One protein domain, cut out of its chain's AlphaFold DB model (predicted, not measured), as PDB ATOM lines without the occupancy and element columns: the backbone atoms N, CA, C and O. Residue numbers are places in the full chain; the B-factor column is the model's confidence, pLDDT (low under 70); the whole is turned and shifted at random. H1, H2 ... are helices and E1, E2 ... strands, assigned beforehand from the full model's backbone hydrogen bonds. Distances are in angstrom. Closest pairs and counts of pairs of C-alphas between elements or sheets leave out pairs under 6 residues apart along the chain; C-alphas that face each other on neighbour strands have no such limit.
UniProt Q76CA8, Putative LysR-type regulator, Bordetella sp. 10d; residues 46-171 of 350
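This is residues 46 to 171 of the 350 residues of the protein "Putative LysR-type regulator" of Bordetella sp. 10d (UniProt Q76CA8). A head of three crossed helices, H3, H4 and H5, with a small two-stranded hairpin, E1 and E2, sits at one end of a long pair of helices, H1 and H6, side by side and running opposite ways. The printed part has 126 residues, in the order H1, H2, H3, H4, H5, E1, E2, H6; the sheet E1 - E2 is antiparallel and the class is mostly helix. It is compact, with a radius of gyration of the C-alphas of 15.5 A, and flat, spanning 50 by 39 by 21 A.

E1 holds residues 133 to 136 and E2 residues 139 to 142. H6, residues 144 to 170, is 39.3 A long and ends at C-alpha 170 (16.818, -21.312, 2.846). H1, residues 46 to 68, is 33.8 A long and begins at C-alpha 46 (22.841, -24.672, 9.049). H2 is residues 80 to 83, H3 88 to 100, H4 103 to 110, and H5, 21.4 A long, 114 to 128.

In the hairpin E1 and E2, N 134 and O 141 are within hydrogen-bond range at 2.9 A. The closest C-alphas of E1 and H6, Phe 133 and Gly 146, are 6.3 A apart. H6 touches H1 at a shallow tilt of 7 degrees, closest at the C-alphas of Ala 54 and Ala 156, 4.0 A. With residue 150 alone, H6 only just touches H3, the hub, with 3 pairs of C-alphas within 8 A, closest at Leu 95 and Ile 150, 7.2 A. H3 touches H4 at a steep tilt of 51 degrees, closest at the C-alphas of Leu 96 and Val 106, 5.8 A. With residues 90 to 94 alone, H3 touches H5, about perpendicular at 75 degrees, closest at the C-alphas of Arg 90 and Ala 120, 6.2 A. H2 touches H1, closest at the C-alphas of Met 58 and Tyr 82, 4.8 A. Every O i to N i+4 pair is within hydrogen-bond range in H3, H4, H5 and H6, and 18 of 19 in H1; H2 is too short for one.

The C-alphas farthest apart, Ser 72 and Gln 171, are 51.7 A apart. The printed part has no cut. The link H1 to H2 is long, and residues 69 to 78 are under pLDDT 70.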
ATOM      1  N   ILE A  46      22.021 -24.679  10.274       96.50
ATOM      2  CA  ILE A  46      22.841 -24.672   9.049       96.50
ATOM      3  C   ILE A  46      24.264 -24.194   9.363       96.50
ATOM      4  O   ILE A  46      25.238 -24.878   9.028       96.50
ATOM      5  N   LEU A  47      24.393 -23.043  10.036       96.25
ATOM      6  CA  LEU A  47      25.693 -22.488  10.401       96.25
ATOM      7  C   LEU A  47      26.457 -23.429  11.338       96.25
ATOM      8  O   LEU A  47      27.634 -23.691  11.096       96.25
ATOM      9  N   ARG A  48      25.797 -23.967  12.373       95.50
ATOM     10  CA  ARG A  48      26.405 -24.901  13.330       95.50
ATOM     11  C   ARG A  48      27.027 -26.098  12.615       95.50
ATOM     12  O   ARG A  48      28.210 -26.356  12.811       95.50
ATOM     13  N   ARG A  49      26.268 -26.783  11.753       97.00
ATOM     14  CA  ARG A  49      26.744 -27.960  11.006       97.00
ATOM     15  C   ARG A  49      27.991 -27.644  10.177       97.00
ATOM     16  O   ARG A  49      28.945 -28.419  10.164       97.00
ATOM     17  N   ARG A  50      28.003 -26.497   9.496       95.75
ATOM     18  CA  ARG A  50      29.136 -26.071   8.661       95.75
ATOM     19  C   ARG A  50      30.355 -25.664   9.490       95.75
ATOM     20  O   ARG A  50      31.475 -26.006   9.124       95.75
ATOM     21  N   VAL A  51      30.158 -24.997  10.627       93.88
ATOM     22  CA  VAL A  51      31.243 -24.671  11.569       93.88
ATOM     23  C   VAL A  51      31.834 -25.940  12.190       93.88
ATOM     24  O   VAL A  51      33.054 -26.053  12.287       93.88
ATOM     25  N   GLU A  52      31.008 -26.925  12.546       94.12
ATOM     26  CA  GLU A  52      31.471 -28.230  13.038       94.12
ATOM     27  C   GLU A  52      32.335 -28.951  11.994       94.12
ATOM     28  O   GLU A  52      33.401 -29.464  12.332       94.12
ATOM     29  N   GLN A  53      31.938 -28.924  10.718       93.69
ATOM     30  CA  GLN A  53      32.748 -29.463   9.619       93.69
ATOM     31  C   GLN A  53      34.060 -28.690   9.430       93.69
ATOM     32  O   GLN A  53      35.109 -29.303   9.247       93.69
ATOM     33  N   ALA A  54      34.036 -27.357   9.530       92.81
ATOM     34  CA  ALA A  54      35.247 -26.541   9.463       92.81
ATOM     35  C   ALA A  54      36.230 -26.882  10.595       92.81
ATOM     36  O   ALA A  54      37.434 -26.987  10.370       92.81
ATOM     37  N   PHE A  55      35.729 -27.098  11.811       91.00
ATOM     38  CA  PHE A  55      36.557 -27.536  12.933       91.00
ATOM     39  C   PHE A  55      37.055 -28.970  12.763       91.00
ATOM     40  O   PHE A  55      38.208 -29.237  13.094       91.00
ATOM     41  N   ALA A  56      36.246 -29.878  12.213       91.75
ATOM     42  CA  ALA A  56      36.677 -31.241  11.918       91.75
ATOM     43  C   ALA A  56      37.865 -31.266  10.938       91.75
ATOM     44  O   ALA A  56      38.828 -31.990  11.181       91.75
ATOM     45  N   GLU A  57      37.854 -30.415   9.904       91.44
ATOM     46  CA  GLU A  57      38.999 -30.235   8.998       91.44
ATOM     47  C   GLU A  57      40.261 -29.812   9.759       91.44
ATOM     48  O   GLU A  57      41.327 -30.405   9.596       91.44
ATOM     49  N   MET A  58      40.145 -28.835  10.660       89.81
ATOM     50  CA  MET A  58      41.292 -28.366  11.439       89.81
ATOM     51  C   MET A  58      41.795 -29.392  12.462       89.81
ATOM     52  O   MET A  58      42.994 -29.454  12.734       89.81
ATOM     53  N   GLN A  59      40.913 -30.230  13.008       86.69
ATOM     54  CA  GLN A  59      41.312 -31.353  13.858       86.69
ATOM     55  C   GLN A  59      42.002 -32.463  13.053       86.69
ATOM     56  O   GLN A  59      42.948 -33.071  13.555       86.69
ATOM     57  N   ALA A  60      41.592 -32.696  11.803       88.50
ATOM     58  CA  ALA A  60      42.254 -33.646  10.911       88.50
ATOM     59  C   ALA A  60      43.699 -33.222  10.595       88.50
ATOM     60  O   ALA A  60      44.587 -34.075  10.618       88.50
ATOM     61  N   VAL A  61      43.965 -31.915  10.428       88.44
ATOM     62  CA  VAL A  61      45.340 -31.380  10.297       88.44
ATOM     63  C   VAL A  61      46.214 -31.836  11.448       88.44
ATOM     64  O   VAL A  61      47.323 -32.310  11.225       88.44
ATOM     65  N   ARG A  62      45.729 -31.687  12.686       83.00
ATOM     66  CA  ARG A  62      46.500 -32.042  13.882       83.00
ATOM     67  C   ARG A  62      46.941 -33.504  13.830       83.00
ATOM     68  O   ARG A  62      48.096 -33.802  14.118       83.00
ATOM     69  N   THR A  63      46.038 -34.399  13.436       83.88
ATOM     70  CA  THR A  63      46.327 -35.831  13.286       83.88
ATOM     71  C   THR A  63      47.310 -36.094  12.142       83.88
ATOM     72  O   THR A  63      48.267 -36.841  12.323       83.88
ATOM     73  N   ALA A  64      47.120 -35.455  10.987       86.56
ATOM     74  CA  ALA A  64      47.988 -35.632   9.823       86.56
ATOM     75  C   ALA A  64      49.418 -35.118  10.074       86.56
ATOM     76  O   ALA A  64      50.393 -35.793   9.753       86.56
ATOM     77  N   LEU A  65      49.562 -33.957  10.720       84.56
ATOM     78  CA  LEU A  65      50.866 -33.399  11.087       84.56
ATOM     79  C   LEU A  65      51.585 -34.220  12.162       84.56
ATOM     80  O   LEU A  65      52.816 -34.214  12.191       84.56
ATOM     81  N   TRP A  66      50.848 -34.929  13.026       78.94
ATOM     82  CA  TRP A  66      51.438 -35.890  13.962       78.94
ATOM     83  C   TRP A  66      52.111 -37.036  13.203       78.94
ATOM     84  O   TRP A  66      53.240 -37.395  13.509       78.94
ATOM     85  N   GLN A  67      51.443 -37.591  12.191       81.25
ATOM     86  CA  GLN A  67      51.971 -38.722  11.420       81.25
ATOM     87  C   GLN A  67      53.209 -38.360  10.587       81.25
ATOM     88  O   GLN A  67      54.022 -39.234  10.297       81.25
ATOM     89  N   LEU A  68      53.357 -37.088  10.207       78.69
ATOM     90  CA  LEU A  68      54.473 -36.606   9.393       78.69
ATOM     91  C   LEU A  68      55.772 -36.394  10.197       78.69
ATOM     92  O   LEU A  68      56.862 -36.437   9.629       78.69
ATOM     93  N   ALA A  69      55.684 -36.130  11.502       67.75
ATOM     94  CA  ALA A  69      56.858 -35.772  12.291       67.75
ATOM     95  C   ALA A  69      57.577 -37.012  12.861       67.75
ATOM     96  O   ALA A  69      56.929 -37.894  13.430       67.75
ATOM     97  N   PRO A  70      58.921 -37.085  12.790       53.78
ATOM     98  CA  PRO A  70      59.673 -38.067  13.564       53.78
ATOM     99  C   PRO A  70      59.450 -37.837  15.068       53.78
ATOM    100  O   PRO A  70      59.188 -36.714  15.500       53.78
ATOM    101  N   ALA A  71      59.598 -38.898  15.867       53.69
ATOM    102  CA  ALA A  71      59.277 -38.987  17.302       53.69
ATOM    103  C   ALA A  71      59.977 -37.973  18.251       53.69
ATOM    104  O   ALA A  71      59.883 -38.107  19.469       53.69
ATOM    105  N   SER A  72      60.680 -36.970  17.721       53.25
ATOM    106  CA  SER A  72      61.447 -35.940  18.429       53.25
ATOM    107  C   SER A  72      60.957 -34.496  18.197       53.25
ATOM    108  O   SER A  72      61.566 -33.563  18.721       53.25
ATOM    109  N   GLY A  73      59.874 -34.275  17.438       55.22
ATOM    110  CA  GLY A  73      59.296 -32.943  17.210       55.22
ATOM    111  C   GLY A  73      58.468 -32.407  18.389       55.22
ATOM    112  O   GLY A  73      57.711 -33.143  19.021       55.22
ATOM    113  N   VAL A  74      58.569 -31.103  18.677       57.22
ATOM    114  CA  VAL A  74      57.683 -30.424  19.641       57.22
ATOM    115  C   VAL A  74      56.312 -30.232  18.992       57.22
ATOM    116  O   VAL A  74      56.144 -29.381  18.122       57.22
ATOM    117  N   HIS A  75      55.326 -31.018  19.418       60.41
ATOM    118  CA  HIS A  75      53.951 -30.920  18.933       60.41
ATOM    119  C   HIS A  75      53.087 -30.072  19.863       60.41
ATOM    120  O   HIS A  75      52.750 -30.484  20.975       60.41
ATOM    121  N   TYR A  76      52.636 -28.916  19.385       66.19
ATOM    122  CA  TYR A  76      51.651 -28.120  20.113       66.19
ATOM    123  C   TYR A  76      50.240 -28.616  19.796       66.19
ATOM    124  O   TYR A  76      49.561 -28.085  18.922       66.19
ATOM    125  N   ALA A  77      49.766 -29.621  20.537       64.50
ATOM    126  CA  ALA A  77      48.417 -30.187  20.380       64.50
ATOM    127  C   ALA A  77      47.278 -29.143  20.474       64.50
ATOM    128  O   ALA A  77      46.176 -29.392  19.981       64.50
ATOM    129  N   ASN A  78      47.566 -27.979  21.070       67.88
ATOM    130  CA  ASN A  78      46.636 -26.879  21.330       67.88
ATOM    131  C   ASN A  78      46.955 -25.608  20.520       67.88
ATOM    132  O   ASN A  78      46.593 -24.509  20.940       67.88
ATOM    133  N   ALA A  79      47.659 -25.726  19.390       77.75
ATOM    134  CA  ALA A  79      47.932 -24.582  18.525       77.75
ATOM    135  C   ALA A  79      46.615 -23.860  18.138       77.75
ATOM    136  O   ALA A  79      45.697 -24.521  17.642       77.75
ATOM    137  N   PRO A  80      46.501 -22.522  18.300       78.94
ATOM    138  CA  PRO A  80      45.268 -21.773  18.020       78.94
ATOM    139  C   PRO A  80      44.716 -21.933  16.601       78.94
ATOM    140  O   PRO A  80      43.531 -21.702  16.365       78.94
ATOM    141  N   ILE A  81      45.558 -22.331  15.645       78.44
ATOM    142  CA  ILE A  81      45.119 -22.609  14.280       78.44
ATOM    143  C   ILE A  81      44.126 -23.780  14.226       78.44
ATOM    144  O   ILE A  81      43.155 -23.699  13.483       78.44
ATOM    145  N   TYR A  82      44.280 -24.808  15.074       79.38
ATOM    146  CA  TYR A  82      43.399 -25.986  15.088       79.38
ATOM    147  C   TYR A  82      41.973 -25.691  15.567       79.38
ATOM    148  O   TYR A  82      41.059 -26.480  15.335       79.38
ATOM    149  N   THR A  83      41.772 -24.555  16.230       77.38
ATOM    150  CA  THR A  83      40.463 -24.065  16.674       77.38
ATOM    151  C   THR A  83      40.013 -22.835  15.884       77.38
ATOM    152  O   THR A  83      39.096 -22.137  16.318       77.38
ATOM    153  N   LEU A  84      40.688 -22.517  14.767       77.88
ATOM    154  CA  LEU A  84      40.507 -21.283  13.986       77.88
ATOM    155  C   LEU A  84      40.531 -20.008  14.849       77.88
ATOM    156  O   LEU A  84      39.987 -18.976  14.475       77.88
ATOM    157  N   SER A  85      41.190 -20.059  16.007       77.38
ATOM    158  CA  SER A  85      41.301 -18.948  16.958       77.38
ATOM    159  C   SER A  85      42.515 -18.063  16.658       77.38
ATOM    160  O   SER A  85      43.068 -17.412  17.544       77.38
ATOM    161  N   ILE A  86      42.955 -18.066  15.400       79.56
ATOM    162  CA  ILE A  86      44.058 -17.262  14.890       79.56
ATOM    163  C   ILE A  86      43.527 -15.960  14.281       79.56
ATOM    164  O   ILE A  86      42.423 -15.918  13.746       79.56
ATOM    165  N   ALA A  87      44.324 -14.892  14.337       80.75
ATOM    166  CA  ALA A  87      43.983 -13.639  13.674       80.75
ATOM    167  C   ALA A  87      43.786 -13.844  12.159       80.75
ATOM    168  O   ALA A  87      44.642 -14.432  11.493       80.75
ATOM    169  N   GLU A  88      42.698 -13.290  11.615       81.56
ATOM    170  CA  GLU A  88      42.352 -13.354  10.187       81.56
ATOM    171  C   GLU A  88      43.510 -12.896   9.292       81.56
ATOM    172  O   GLU A  88      43.812 -13.531   8.285       81.56
ATOM    173  N   SER A  89      44.232 -11.849   9.703       83.19
ATOM    174  CA  SER A  89      45.399 -11.336   8.980       83.19
ATOM    175  C   SER A  89      46.499 -12.384   8.793       83.19
ATOM    176  O   SER A  89      47.110 -12.443   7.728       83.19
ATOM    177  N   ARG A  90      46.736 -13.249   9.787       84.94
ATOM    178  CA  ARG A  90      47.748 -14.315   9.713       84.94
ATOM    179  C   ARG A  90      47.293 -15.449   8.808       84.94
ATOM    180  O   ARG A  90      48.085 -15.940   8.011       84.94
ATOM    181  N   LEU A  91      46.017 -15.825   8.901       86.25
ATOM    182  CA  LEU A  91      45.428 -16.812   8.000       86.25
ATOM    183  C   LEU A  91      45.494 -16.327   6.549       86.25
ATOM    184  O   LEU A  91      45.921 -17.062   5.666       86.25
ATOM    185  N   ASN A  92      45.152 -15.059   6.314       87.56
ATOM    186  CA  ASN A  92      45.236 -14.438   5.000       87.56
ATOM    187  C   ASN A  92      46.678 -14.394   4.474       87.56
ATOM    188  O   ASN A  92      46.920 -14.747   3.325       87.56
ATOM    189  N   LEU A  93      47.655 -14.031   5.312       89.81
ATOM    190  CA  LEU A  93      49.070 -14.078   4.930       89.81
ATOM    191  C   LEU A  93      49.512 -15.493   4.540       89.81
ATOM    192  O   LEU A  93      50.185 -15.646   3.524       89.81
ATOM    193  N   PHE A  94      49.097 -16.515   5.291       89.12
ATOM    194  CA  PHE A  94      49.383 -17.913   4.968       89.12
ATOM    195  C   PHE A  94      48.798 -18.324   3.604       89.12
ATOM    196  O   PHE A  94      49.509 -18.888   2.770       89.12
ATOM    197  N   LEU A  95      47.535 -17.971   3.337       90.19
ATOM    198  CA  LEU A  95      46.870 -18.224   2.053       90.19
ATOM    199  C   LEU A  95      47.562 -17.503   0.884       90.19
ATOM    200  O   LEU A  95      47.834 -18.115  -0.150       90.19
ATOM    201  N   LEU A  96      47.879 -16.215   1.052       90.88
ATOM    202  CA  LEU A  96      48.587 -15.420   0.046       90.88
ATOM    203  C   LEU A  96      49.979 -15.995  -0.226       90.88
ATOM    204  O   LEU A  96      50.422 -16.017  -1.373       90.88
ATOM    205  N   PHE A  97      50.667 -16.486   0.801       88.44
ATOM    206  CA  PHE A  97      51.990 -17.069   0.635       88.44
ATOM    207  C   PHE A  97      51.953 -18.390  -0.132       88.44
ATOM    208  O   PHE A  97      52.765 -18.586  -1.038       88.44
ATOM    209  N   ALA A  98      50.958 -19.240   0.132       87.38
ATOM    210  CA  ALA A  98      50.729 -20.447  -0.658       87.38
ATOM    211  C   ALA A  98      50.443 -20.142  -2.144       87.38
ATOM    212  O   ALA A  98      50.819 -20.928  -3.015       87.38
ATOM    213  N   GLN A  99      49.815 -18.996  -2.437       88.62
ATOM    214  CA  GLN A  99      49.513 -18.554  -3.799       88.62
ATOM    215  C   GLN A  99      50.721 -17.932  -4.514       88.62
ATOM    216  O   GLN A  99      51.015 -18.304  -5.647       88.62
ATOM    217  N   TYR A 100      51.397 -16.964  -3.889       90.44
ATOM    218  CA  TYR A 100      52.408 -16.139  -4.560       90.44
ATOM    219  C   TYR A 100      53.840 -16.626  -4.382       90.44
ATOM    220  O   TYR A 100      54.681 -16.231  -5.181       90.44
ATOM    221  N   ARG A 101      54.149 -17.415  -3.342       89.19
ATOM    222  CA  ARG A 101      55.472 -18.029  -3.096       89.19
ATOM    223  C   ARG A 101      56.676 -17.072  -2.987       89.19
ATOM    224  O   ARG A 101      57.805 -17.511  -2.785       89.19
ATOM    225  N   HIS A 102      56.444 -15.759  -3.025       91.25
ATOM    226  CA  HIS A 102      57.455 -14.718  -2.851       91.25
ATOM    227  C   HIS A 102      57.024 -13.706  -1.785       91.25
ATOM    228  O   HIS A 102      55.952 -13.104  -1.877       91.25
ATOM    229  N   MET A 103      57.904 -13.440  -0.814       89.81
ATOM    230  CA  MET A 103      57.669 -12.489   0.287       89.81
ATOM    231  C   MET A 103      57.255 -11.097  -0.204       89.81
ATOM    232  O   MET A 103      56.329 -10.495   0.334       89.81
ATOM    233  N   SER A 104      57.912 -10.595  -1.253       91.50
ATOM    234  CA  SER A 104      57.636  -9.282  -1.844       91.50
ATOM    235  C   SER A 104      56.237  -9.196  -2.457       91.50
ATOM    236  O   SER A 104      55.519  -8.218  -2.237       91.50
ATOM    237  N   ALA A 105      55.822 -10.234  -3.184       92.75
ATOM    238  CA  ALA A 105      54.495 -10.316  -3.775       92.75
ATOM    239  C   ALA A 105      53.411 -10.420  -2.697       92.75
ATOM    240  O   ALA A 105      52.388  -9.746  -2.804       92.75
ATOM    241  N   VAL A 106      53.645 -11.203  -1.642       92.50
ATOM    242  CA  VAL A 106      52.708 -11.356  -0.519       92.50
ATOM    243  C   VAL A 106      52.551 -10.052   0.249       92.50
ATOM    244  O   VAL A 106      51.427  -9.611   0.459       92.50
ATOM    245  N   ALA A 107      53.660  -9.392   0.592       92.56
ATOM    246  CA  ALA A 107      53.668  -8.092   1.259       92.56
ATOM    247  C   ALA A 107      52.837  -7.054   0.486       92.56
ATOM    248  O   ALA A 107      51.973  -6.390   1.057       92.56
ATOM    249  N   ARG A 108      53.024  -6.993  -0.841       94.06
ATOM    250  CA  ARG A 108      52.264  -6.104  -1.730       94.06
ATOM    251  C   ARG A 108      50.763  -6.410  -1.728       94.06
ATOM    252  O   ARG A 108      49.974  -5.478  -1.631       94.06
ATOM    253  N   HIS A 109      50.364  -7.680  -1.826       92.75
ATOM    254  CA  HIS A 109      48.942  -8.056  -1.843       92.75
ATOM    255  C   HIS A 109      48.267  -7.927  -0.474       92.75
ATOM    256  O   HIS A 109      47.077  -7.641  -0.409       92.75
ATOM    257  N   ALA A 110      49.016  -8.117   0.611       90.62
ATOM    258  CA  ALA A 110      48.520  -7.966   1.972       90.62
ATOM    259  C   ALA A 110      48.551  -6.512   2.479       90.62
ATOM    260  O   ALA A 110      47.992  -6.235   3.536       90.62
ATOM    261  N   GLY A 111      49.209  -5.592   1.762       92.69
ATOM    262  CA  GLY A 111      49.358  -4.196   2.183       92.69
ATOM    263  C   GLY A 111      50.245  -4.020   3.421       92.69
ATOM    264  O   GLY A 111      50.023  -3.107   4.211       92.69
ATOM    265  N   VAL A 112      51.234  -4.899   3.616       92.81
ATOM    266  CA  VAL A 112      52.152  -4.884   4.771       92.81
ATOM    267  C   VAL A 112      53.612  -4.909   4.322       92.81
ATOM    268  O   VAL A 112      53.916  -5.127   3.151       92.81
ATOM    269  N   SER A 113      54.548  -4.687   5.247       93.81
ATOM    270  CA  SER A 113      55.981  -4.777   4.953       93.81
ATOM    271  C   SER A 113      56.450  -6.237   4.852       93.81
ATOM    272  O   SER A 113      55.892  -7.132   5.486       93.81
ATOM    273  N   GLN A 114      57.518  -6.499   4.090       92.00
ATOM    274  CA  GLN A 114      58.106  -7.847   4.008       92.00
ATOM    275  C   GLN A 114      58.559  -8.404   5.377       92.00
ATOM    276  O   GLN A 114      58.281  -9.575   5.640       92.00
ATOM    277  N   PRO A 115      59.169  -7.614   6.291       92.25
ATOM    278  CA  PRO A 115      59.464  -8.085   7.646       92.25
ATOM    279  C   PRO A 115      58.218  -8.526   8.423       92.25
ATOM    280  O   PRO A 115      58.277  -9.520   9.142       92.25
ATOM    281  N   ALA A 116      57.075  -7.849   8.242       88.38
ATOM    282  CA  ALA A 116      55.819  -8.247   8.880       88.38
ATOM    283  C   ALA A 116      55.315  -9.606   8.364       88.38
ATOM    284  O   ALA A 116      54.848 -10.423   9.157       88.38
ATOM    285  N   VAL A 117      55.465  -9.880   7.060       89.56
ATOM    286  CA  VAL A 117      55.168 -11.205   6.482       89.56
ATOM    287  C   VAL A 117      56.081 -12.269   7.094       89.56
ATOM    288  O   VAL A 117      55.592 -13.284   7.583       89.56
ATOM    289  N   SER A 118      57.393 -12.017   7.134       89.44
ATOM    290  CA  SER A 118      58.370 -12.957   7.700       89.44
ATOM    291  C   SER A 118      58.093 -13.271   9.176       89.44
ATOM    292  O   SER A 118      58.096 -14.437   9.566       89.44
ATOM    293  N   MET A 119      57.777 -12.255   9.986       89.25
ATOM    294  CA  MET A 119      57.405 -12.440  11.390       89.25
ATOM    295  C   MET A 119      56.131 -13.275  11.555       89.25
ATOM    296  O   MET A 119      56.098 -14.160  12.407       89.25
ATOM    297  N   ALA A 120      55.096 -13.021  10.750       87.31
ATOM    298  CA  ALA A 120      53.836 -13.757  10.833       87.31
ATOM    299  C   ALA A 120      53.997 -15.242  10.468       87.31
ATOM    300  O   ALA A 120      53.411 -16.095  11.131       87.31
ATOM    301  N   LEU A 121      54.805 -15.555   9.450       86.06
ATOM    302  CA  LEU A 121      55.094 -16.942   9.071       86.06
ATOM    303  C   LEU A 121      55.925 -17.658  10.134       86.06
ATOM    304  O   LEU A 121      55.599 -18.778  10.506       86.06
ATOM    305  N   ARG A 122      56.945 -16.993  10.689       87.69
ATOM    306  CA  ARG A 122      57.742 -17.570  11.779       87.69
ATOM    307  C   ARG A 122      56.888 -17.871  13.011       87.69
ATOM    308  O   ARG A 122      57.085 -18.894  13.653       87.69
ATOM    309  N   ASP A 123      55.948 -16.992  13.345       86.19
ATOM    310  CA  ASP A 123      55.022 -17.211  14.459       86.19
ATOM    311  C   ASP A 123      54.081 -18.401  14.199       86.19
ATOM    312  O   ASP A 123      53.813 -19.189  15.105       86.19
ATOM    313  N   LEU A 124      53.626 -18.578  12.952       85.94
ATOM    314  CA  LEU A 124      52.863 -19.757  12.528       85.94
ATOM    315  C   LEU A 124      53.680 -21.046  12.661       85.94
ATOM    316  O   LEU A 124      53.192 -22.004  13.261       85.94
ATOM    317  N   ASP A 125      54.921 -21.052  12.170       88.19
ATOM    318  CA  ASP A 125      55.828 -22.198  12.282       88.19
ATOM    319  C   ASP A 125      56.064 -22.570  13.752       88.19
ATOM    320  O   ASP A 125      55.948 -23.735  14.129       88.19
ATOM    321  N   LEU A 126      56.330 -21.577  14.611       85.00
ATOM    322  CA  LEU A 126      56.517 -21.779  16.053       85.00
ATOM    323  C   LEU A 126      55.258 -22.322  16.727       85.00
ATOM    324  O   LEU A 126      55.348 -23.199  17.579       85.00
ATOM    325  N   THR A 127      54.091 -21.817  16.335       83.00
ATOM    326  CA  THR A 127      52.797 -22.237  16.880       83.00
ATOM    327  C   THR A 127      52.469 -23.688  16.522       83.00
ATOM    328  O   THR A 127      51.829 -24.384  17.306       83.00
ATOM    329  N   ILE A 128      52.894 -24.154  15.348       82.12
ATOM    330  CA  ILE A 128      52.637 -25.517  14.860       82.12
ATOM    331  C   ILE A 128      53.765 -26.480  15.248       82.12
ATOM    332  O   ILE A 128      53.526 -27.679  15.398       82.12
ATOM    333  N   GLY A 129      54.971 -25.957  15.468       82.81
ATOM    334  CA  GLY A 129      56.178 -26.724  15.770       82.81
ATOM    335  C   GLY A 129      56.879 -27.291  14.531       82.81
ATOM    336  O   GLY A 129      57.775 -28.119  14.670       82.81
ATOM    337  N   GLN A 130      56.483 -26.873  13.324       86.44
ATOM    338  CA  GLN A 130      57.051 -27.327  12.051       86.44
ATOM    339  C   GLN A 130      57.161 -26.153  11.080       86.44
ATOM    340  O   GLN A 130      56.273 -25.304  11.039       86.44
ATOM    341  N   ALA A 131      58.224 -26.131  10.274       88.94
ATOM    342  CA  ALA A 131      58.337 -25.175   9.180       88.94
ATOM    343  C   ALA A 131      57.270 -25.481   8.122       88.94
ATOM    344  O   ALA A 131      57.202 -26.605   7.622       88.94
ATOM    345  N   LEU A 132      56.444 -24.497   7.773       89.25
ATOM    346  CA  LEU A 132      55.409 -24.624   6.742       89.25
ATOM    347  C   LEU A 132      55.928 -24.276   5.347       89.25
ATOM    348  O   LEU A 132      55.350 -24.689   4.339       89.25
ATOM    349  N   PHE A 133      57.022 -23.521   5.289       89.88
ATOM    350  CA  PHE A 133      57.662 -23.089   4.057       89.88
ATOM    351  C   PHE A 133      59.166 -23.281   4.141       89.88
ATOM    352  O   PHE A 133      59.761 -23.170   5.211       89.88
ATOM    353  N   GLU A 134      59.786 -23.502   2.991       90.56
ATOM    354  CA  GLU A 134      61.236 -23.580   2.873       90.56
ATOM    355  C   GLU A 134      61.736 -22.767   1.674       90.56
ATOM    356  O   GLU A 134      61.046 -22.682   0.646       90.56
ATOM    357  N   PRO A 135      62.910 -22.126   1.804       90.81
ATOM    358  CA  PRO A 135      63.502 -21.364   0.720       90.81
ATOM    359  C   PRO A 135      63.950 -22.297  -0.407       90.81
ATOM    360  O   PRO A 135      64.487 -23.379  -0.175       90.81
ATOM    361  N   VAL A 136      63.763 -21.839  -1.638       92.06
ATOM    362  CA  VAL A 136      64.280 -22.467  -2.859       92.06
ATOM    363  C   VAL A 136      64.986 -21.415  -3.710       92.06
ATOM    364  O   VAL A 136      64.955 -20.227  -3.391       92.06
ATOM    365  N   SER A 137      65.641 -21.836  -4.793       88.62
ATOM    366  CA  SER A 137      66.359 -20.926  -5.698       88.62
ATOM    367  C   SER A 137      65.484 -19.786  -6.234       88.62
ATOM    368  O   SER A 137      65.994 -18.689  -6.447       88.62
ATOM    369  N   ASP A 138      64.180 -20.024  -6.398       86.75
ATOM    370  CA  ASP A 138      63.195 -19.041  -6.853       86.75
ATOM    371  C   ASP A 138      62.072 -18.833  -5.819       86.75
ATOM    372  O   ASP A 138      60.931 -19.264  -5.982       86.75
ATOM    373  N   GLY A 139      62.412 -18.202  -4.693       87.56
ATOM    374  CA  GLY A 139      61.451 -17.864  -3.643       87.56
ATOM    375  C   GLY A 139      61.283 -18.970  -2.607       87.56
ATOM    376  O   GLY A 139      62.246 -19.369  -1.955       87.56
ATOM    377  N   PHE A 140      60.044 -19.406  -2.385       90.62
ATOM    378  CA  PHE A 140      59.699 -20.369  -1.342       90.62
ATOM    379  C   PHE A 140      58.727 -21.426  -1.860       90.62
ATOM    380  O   PHE A 140      57.867 -21.154  -2.697       90.62
ATOM    381  N   ARG A 141      58.802 -22.630  -1.298       90.75
ATOM    382  CA  ARG A 141      57.785 -23.670  -1.497       90.75
ATOM    383  C   ARG A 141      57.177 -24.095  -0.169       90.75
ATOM    384  O   ARG A 141      57.759 -23.856   0.887       90.75
ATOM    385  N   LEU A 142      55.993 -24.697  -0.236       91.06
ATOM    386  CA  LEU A 142      55.397 -25.364   0.916       91.06
ATOM    387  C   LEU A 142      56.248 -26.586   1.277       91.06
ATOM    388  O   LEU A 142      56.696 -27.312   0.390       91.06
ATOM    389  N   THR A 143      56.450 -26.807   2.571       92.38
ATOM    390  CA  THR A 143      56.910 -28.106   3.078       92.38
ATOM    391  C   THR A 143      55.741 -29.100   3.045       92.38
ATOM    392  O   THR A 143      54.589 -28.670   2.932       92.38
ATOM    393  N   PRO A 144      55.963 -30.415   3.230       90.69
ATOM    394  CA  PRO A 144      54.854 -31.368   3.350       90.69
ATOM    395  C   PRO A 144      53.851 -30.997   4.459       90.69
ATOM    396  O   PRO A 144      52.641 -31.140   4.285       90.69
ATOM    397  N   ALA A 145      54.329 -30.434   5.577       89.69
ATOM    398  CA  ALA A 145      53.470 -29.908   6.638       89.69
ATOM    399  C   ALA A 145      52.638 -28.703   6.165       89.69
ATOM    400  O   ALA A 145      51.437 -28.622   6.438       89.69
ATOM    401  N   GLY A 146      53.259 -27.792   5.410       91.00
ATOM    402  CA  GLY A 146      52.577 -26.677   4.760       91.00
ATOM    403  C   GLY A 146      51.494 -27.133   3.783       91.00
ATOM    404  O   GLY A 146      50.390 -26.588   3.808       91.00
ATOM    405  N   GLU A 147      51.778 -28.140   2.952       90.25
ATOM    406  CA  GLU A 147      50.839 -28.703   1.970       90.25
ATOM    407  C   GLU A 147      49.613 -29.350   2.628       90.25
ATOM    408  O   GLU A 147      48.483 -29.161   2.165       90.25
ATOM    409  N   ILE A 148      49.811 -30.066   3.738       89.56
ATOM    410  CA  ILE A 148      48.713 -30.617   4.541       89.56
ATOM    411  C   ILE A 148      47.874 -29.474   5.120       89.56
ATOM    412  O   ILE A 148      46.658 -29.424   4.925       89.56
ATOM    413  N   LEU A 149      48.517 -28.523   5.805       89.94
ATOM    414  CA  LEU A 149      47.817 -27.442   6.491       89.94
ATOM    415  C   LEU A 149      47.002 -26.576   5.524       89.94
ATOM    416  O   LEU A 149      45.836 -26.293   5.799       89.94
ATOM    417  N   ILE A 150      47.581 -26.165   4.391       90.06
ATOM    418  CA  ILE A 150      46.892 -25.289   3.434       90.06
ATOM    419  C   ILE A 150      45.640 -25.949   2.858       90.06
ATOM    420  O   ILE A 150      44.616 -25.280   2.710       90.06
ATOM    421  N   ARG A 151      45.691 -27.261   2.588       90.00
ATOM    422  CA  ARG A 151      44.558 -28.029   2.063       90.00
ATOM    423  C   ARG A 151      43.375 -27.975   3.026       90.00
ATOM    424  O   ARG A 151      42.274 -27.601   2.637       90.00
ATOM    425  N   HIS A 152      43.611 -28.290   4.293       91.44
ATOM    426  CA  HIS A 152      42.559 -28.297   5.305       91.44
ATOM    427  C   HIS A 152      42.070 -26.895   5.672       91.44
ATOM    428  O   HIS A 152      40.870 -26.704   5.850       91.44
ATOM    429  N   VAL A 153      42.957 -25.895   5.723       91.19
ATOM    430  CA  VAL A 153      42.552 -24.494   5.920       91.19
ATOM    431  C   VAL A 153      41.588 -24.062   4.816       91.19
ATOM    432  O   VAL A 153      40.531 -23.500   5.106       91.19
ATOM    433  N   LYS A 154      41.910 -24.354   3.550       91.00
ATOM    434  CA  LYS A 154      41.016 -24.058   2.426       91.00
ATOM    435  C   LYS A 154      39.678 -24.782   2.571       91.00
ATOM    436  O   LYS A 154      38.641 -24.130   2.480       91.00
ATOM    437  N   ARG A 155      39.678 -26.084   2.879       91.31
ATOM    438  CA  ARG A 155      38.444 -26.860   3.118       91.31
ATOM    439  C   ARG A 155      37.597 -26.287   4.258       91.31
ATOM    440  O   ARG A 155      36.386 -26.146   4.101       91.31
ATOM    441  N   ALA A 156      38.210 -25.878   5.366       92.19
ATOM    442  CA  ALA A 156      37.503 -25.250   6.479       92.19
ATOM    443  C   ALA A 156      36.829 -23.932   6.053       92.19
ATOM    444  O   ALA A 156      35.657 -23.697   6.351       92.19
ATOM    445  N   LEU A 157      37.532 -23.096   5.281       89.81
ATOM    446  CA  LEU A 157      36.981 -21.850   4.734       89.81
ATOM    447  C   LEU A 157      35.864 -22.092   3.709       89.81
ATOM    448  O   LEU A 157      34.901 -21.323   3.655       89.81
ATOM    449  N   VAL A 158      35.947 -23.174   2.929       91.44
ATOM    450  CA  VAL A 158      34.861 -23.610   2.041       91.44
ATOM    451  C   VAL A 158      33.593 -23.887   2.841       91.44
ATOM    452  O   VAL A 158      32.535 -23.408   2.440       91.44
ATOM    453  N   GLN A 159      33.672 -24.562   3.993       93.00
ATOM    454  CA  GLN A 159      32.485 -24.818   4.820       93.00
ATOM    455  C   GLN A 159      31.808 -23.525   5.286       93.00
ATOM    456  O   GLN A 159      30.583 -23.409   5.221       93.00
ATOM    457  N   LEU A 160      32.591 -22.515   5.674       89.69
ATOM    458  CA  LEU A 160      32.057 -21.206   6.063       89.69
ATOM    459  C   LEU A 160      31.398 -20.477   4.881       89.69
ATOM    460  O   LEU A 160      30.322 -19.897   5.028       89.69
ATOM    461  N   ARG A 161      31.992 -20.553   3.682       90.50
ATOM    462  CA  ARG A 161      31.372 -20.035   2.449       90.50
ATOM    463  C   ARG A 161      30.054 -20.752   2.139       90.50
ATOM    464  O   ARG A 161      29.080 -20.091   1.775       90.50
ATOM    465  N   LEU A 162      30.019 -22.079   2.274       91.19
ATOM    466  CA  LEU A 162      28.826 -22.892   2.026       91.19
ATOM    467  C   LEU A 162      27.707 -22.580   3.022       91.19
ATOM    468  O   LEU A 162      26.555 -22.519   2.604       91.19
ATOM    469  N   ALA A 163      28.023 -22.283   4.287       93.31
ATOM    470  CA  ALA A 163      27.029 -21.841   5.268       93.31
ATOM    471  C   ALA A 163      26.249 -20.614   4.778       93.31
ATOM    472  O   ALA A 163      25.021 -20.606   4.803       93.31
ATOM    473  N   GLY A 164      26.951 -19.599   4.262       91.62
ATOM    474  CA  GLY A 164      26.308 -18.408   3.702       91.62
ATOM    475  C   GLY A 164      25.438 -18.710   2.475       91.62
ATOM    476  O   GLY A 164      24.366 -18.123   2.323       91.62
ATOM    477  N   ALA A 165      25.872 -19.636   1.615       90.94
ATOM    478  CA  ALA A 165      25.110 -20.050   0.437       90.94
ATOM    479  C   ALA A 165      23.838 -20.837   0.808       90.94
ATOM    480  O   ALA A 165      22.773 -20.556   0.263       90.94
ATOM    481  N   GLU A 166      23.932 -21.771   1.757       93.31
ATOM    482  CA  GLU A 166      22.797 -22.558   2.253       93.31
ATOM    483  C   GLU A 166      21.781 -21.696   2.998       93.31
ATOM    484  O   GLU A 166      20.586 -21.817   2.749       93.31
ATOM    485  N   ILE A 167      22.238 -20.771   3.848       94.56
ATOM    486  CA  ILE A 167      21.353 -19.803   4.509       94.56
ATOM    487  C   ILE A 167      20.599 -18.984   3.462       94.56
ATOM    488  O   ILE A 167      19.386 -18.819   3.560       94.56
ATOM    489  N   ALA A 168      21.288 -18.499   2.427       91.56
ATOM    490  CA  ALA A 168      20.630 -17.720   1.390       91.56
ATOM    491  C   ALA A 168      19.645 -18.552   0.551       91.56
ATOM    492  O   ALA A 168      18.612 -18.028   0.131       91.56
ATOM    493  N   TYR A 169      19.938 -19.835   0.321       91.69
ATOM    494  CA  TYR A 169      19.001 -20.772  -0.295       91.69
ATOM    495  C   TYR A 169      17.744 -20.951   0.567       91.69
ATOM    496  O   TYR A 169      16.639 -20.784   0.059       91.69
ATOM    497  N   GLU A 170      17.912 -21.172   1.873       94.75
ATOM    498  CA  GLU A 170      16.818 -21.312   2.846       94.75
ATOM    499  C   GLU A 170      15.969 -20.030   2.968       94.75
ATOM    500  O   GLU A 170      14.768 -20.079   3.207       94.75
ATOM    501  N   GLN A 171      16.556 -18.854   2.728       92.38
ATOM    502  CA  GLN A 171      15.826 -17.582   2.613       92.38
ATOM    503  C   GLN A 171      15.039 -17.427   1.291       92.38
ATOM    504  O   GLN A 171      14.488 -16.356   1.030       92.38
TER     505      GLN A 171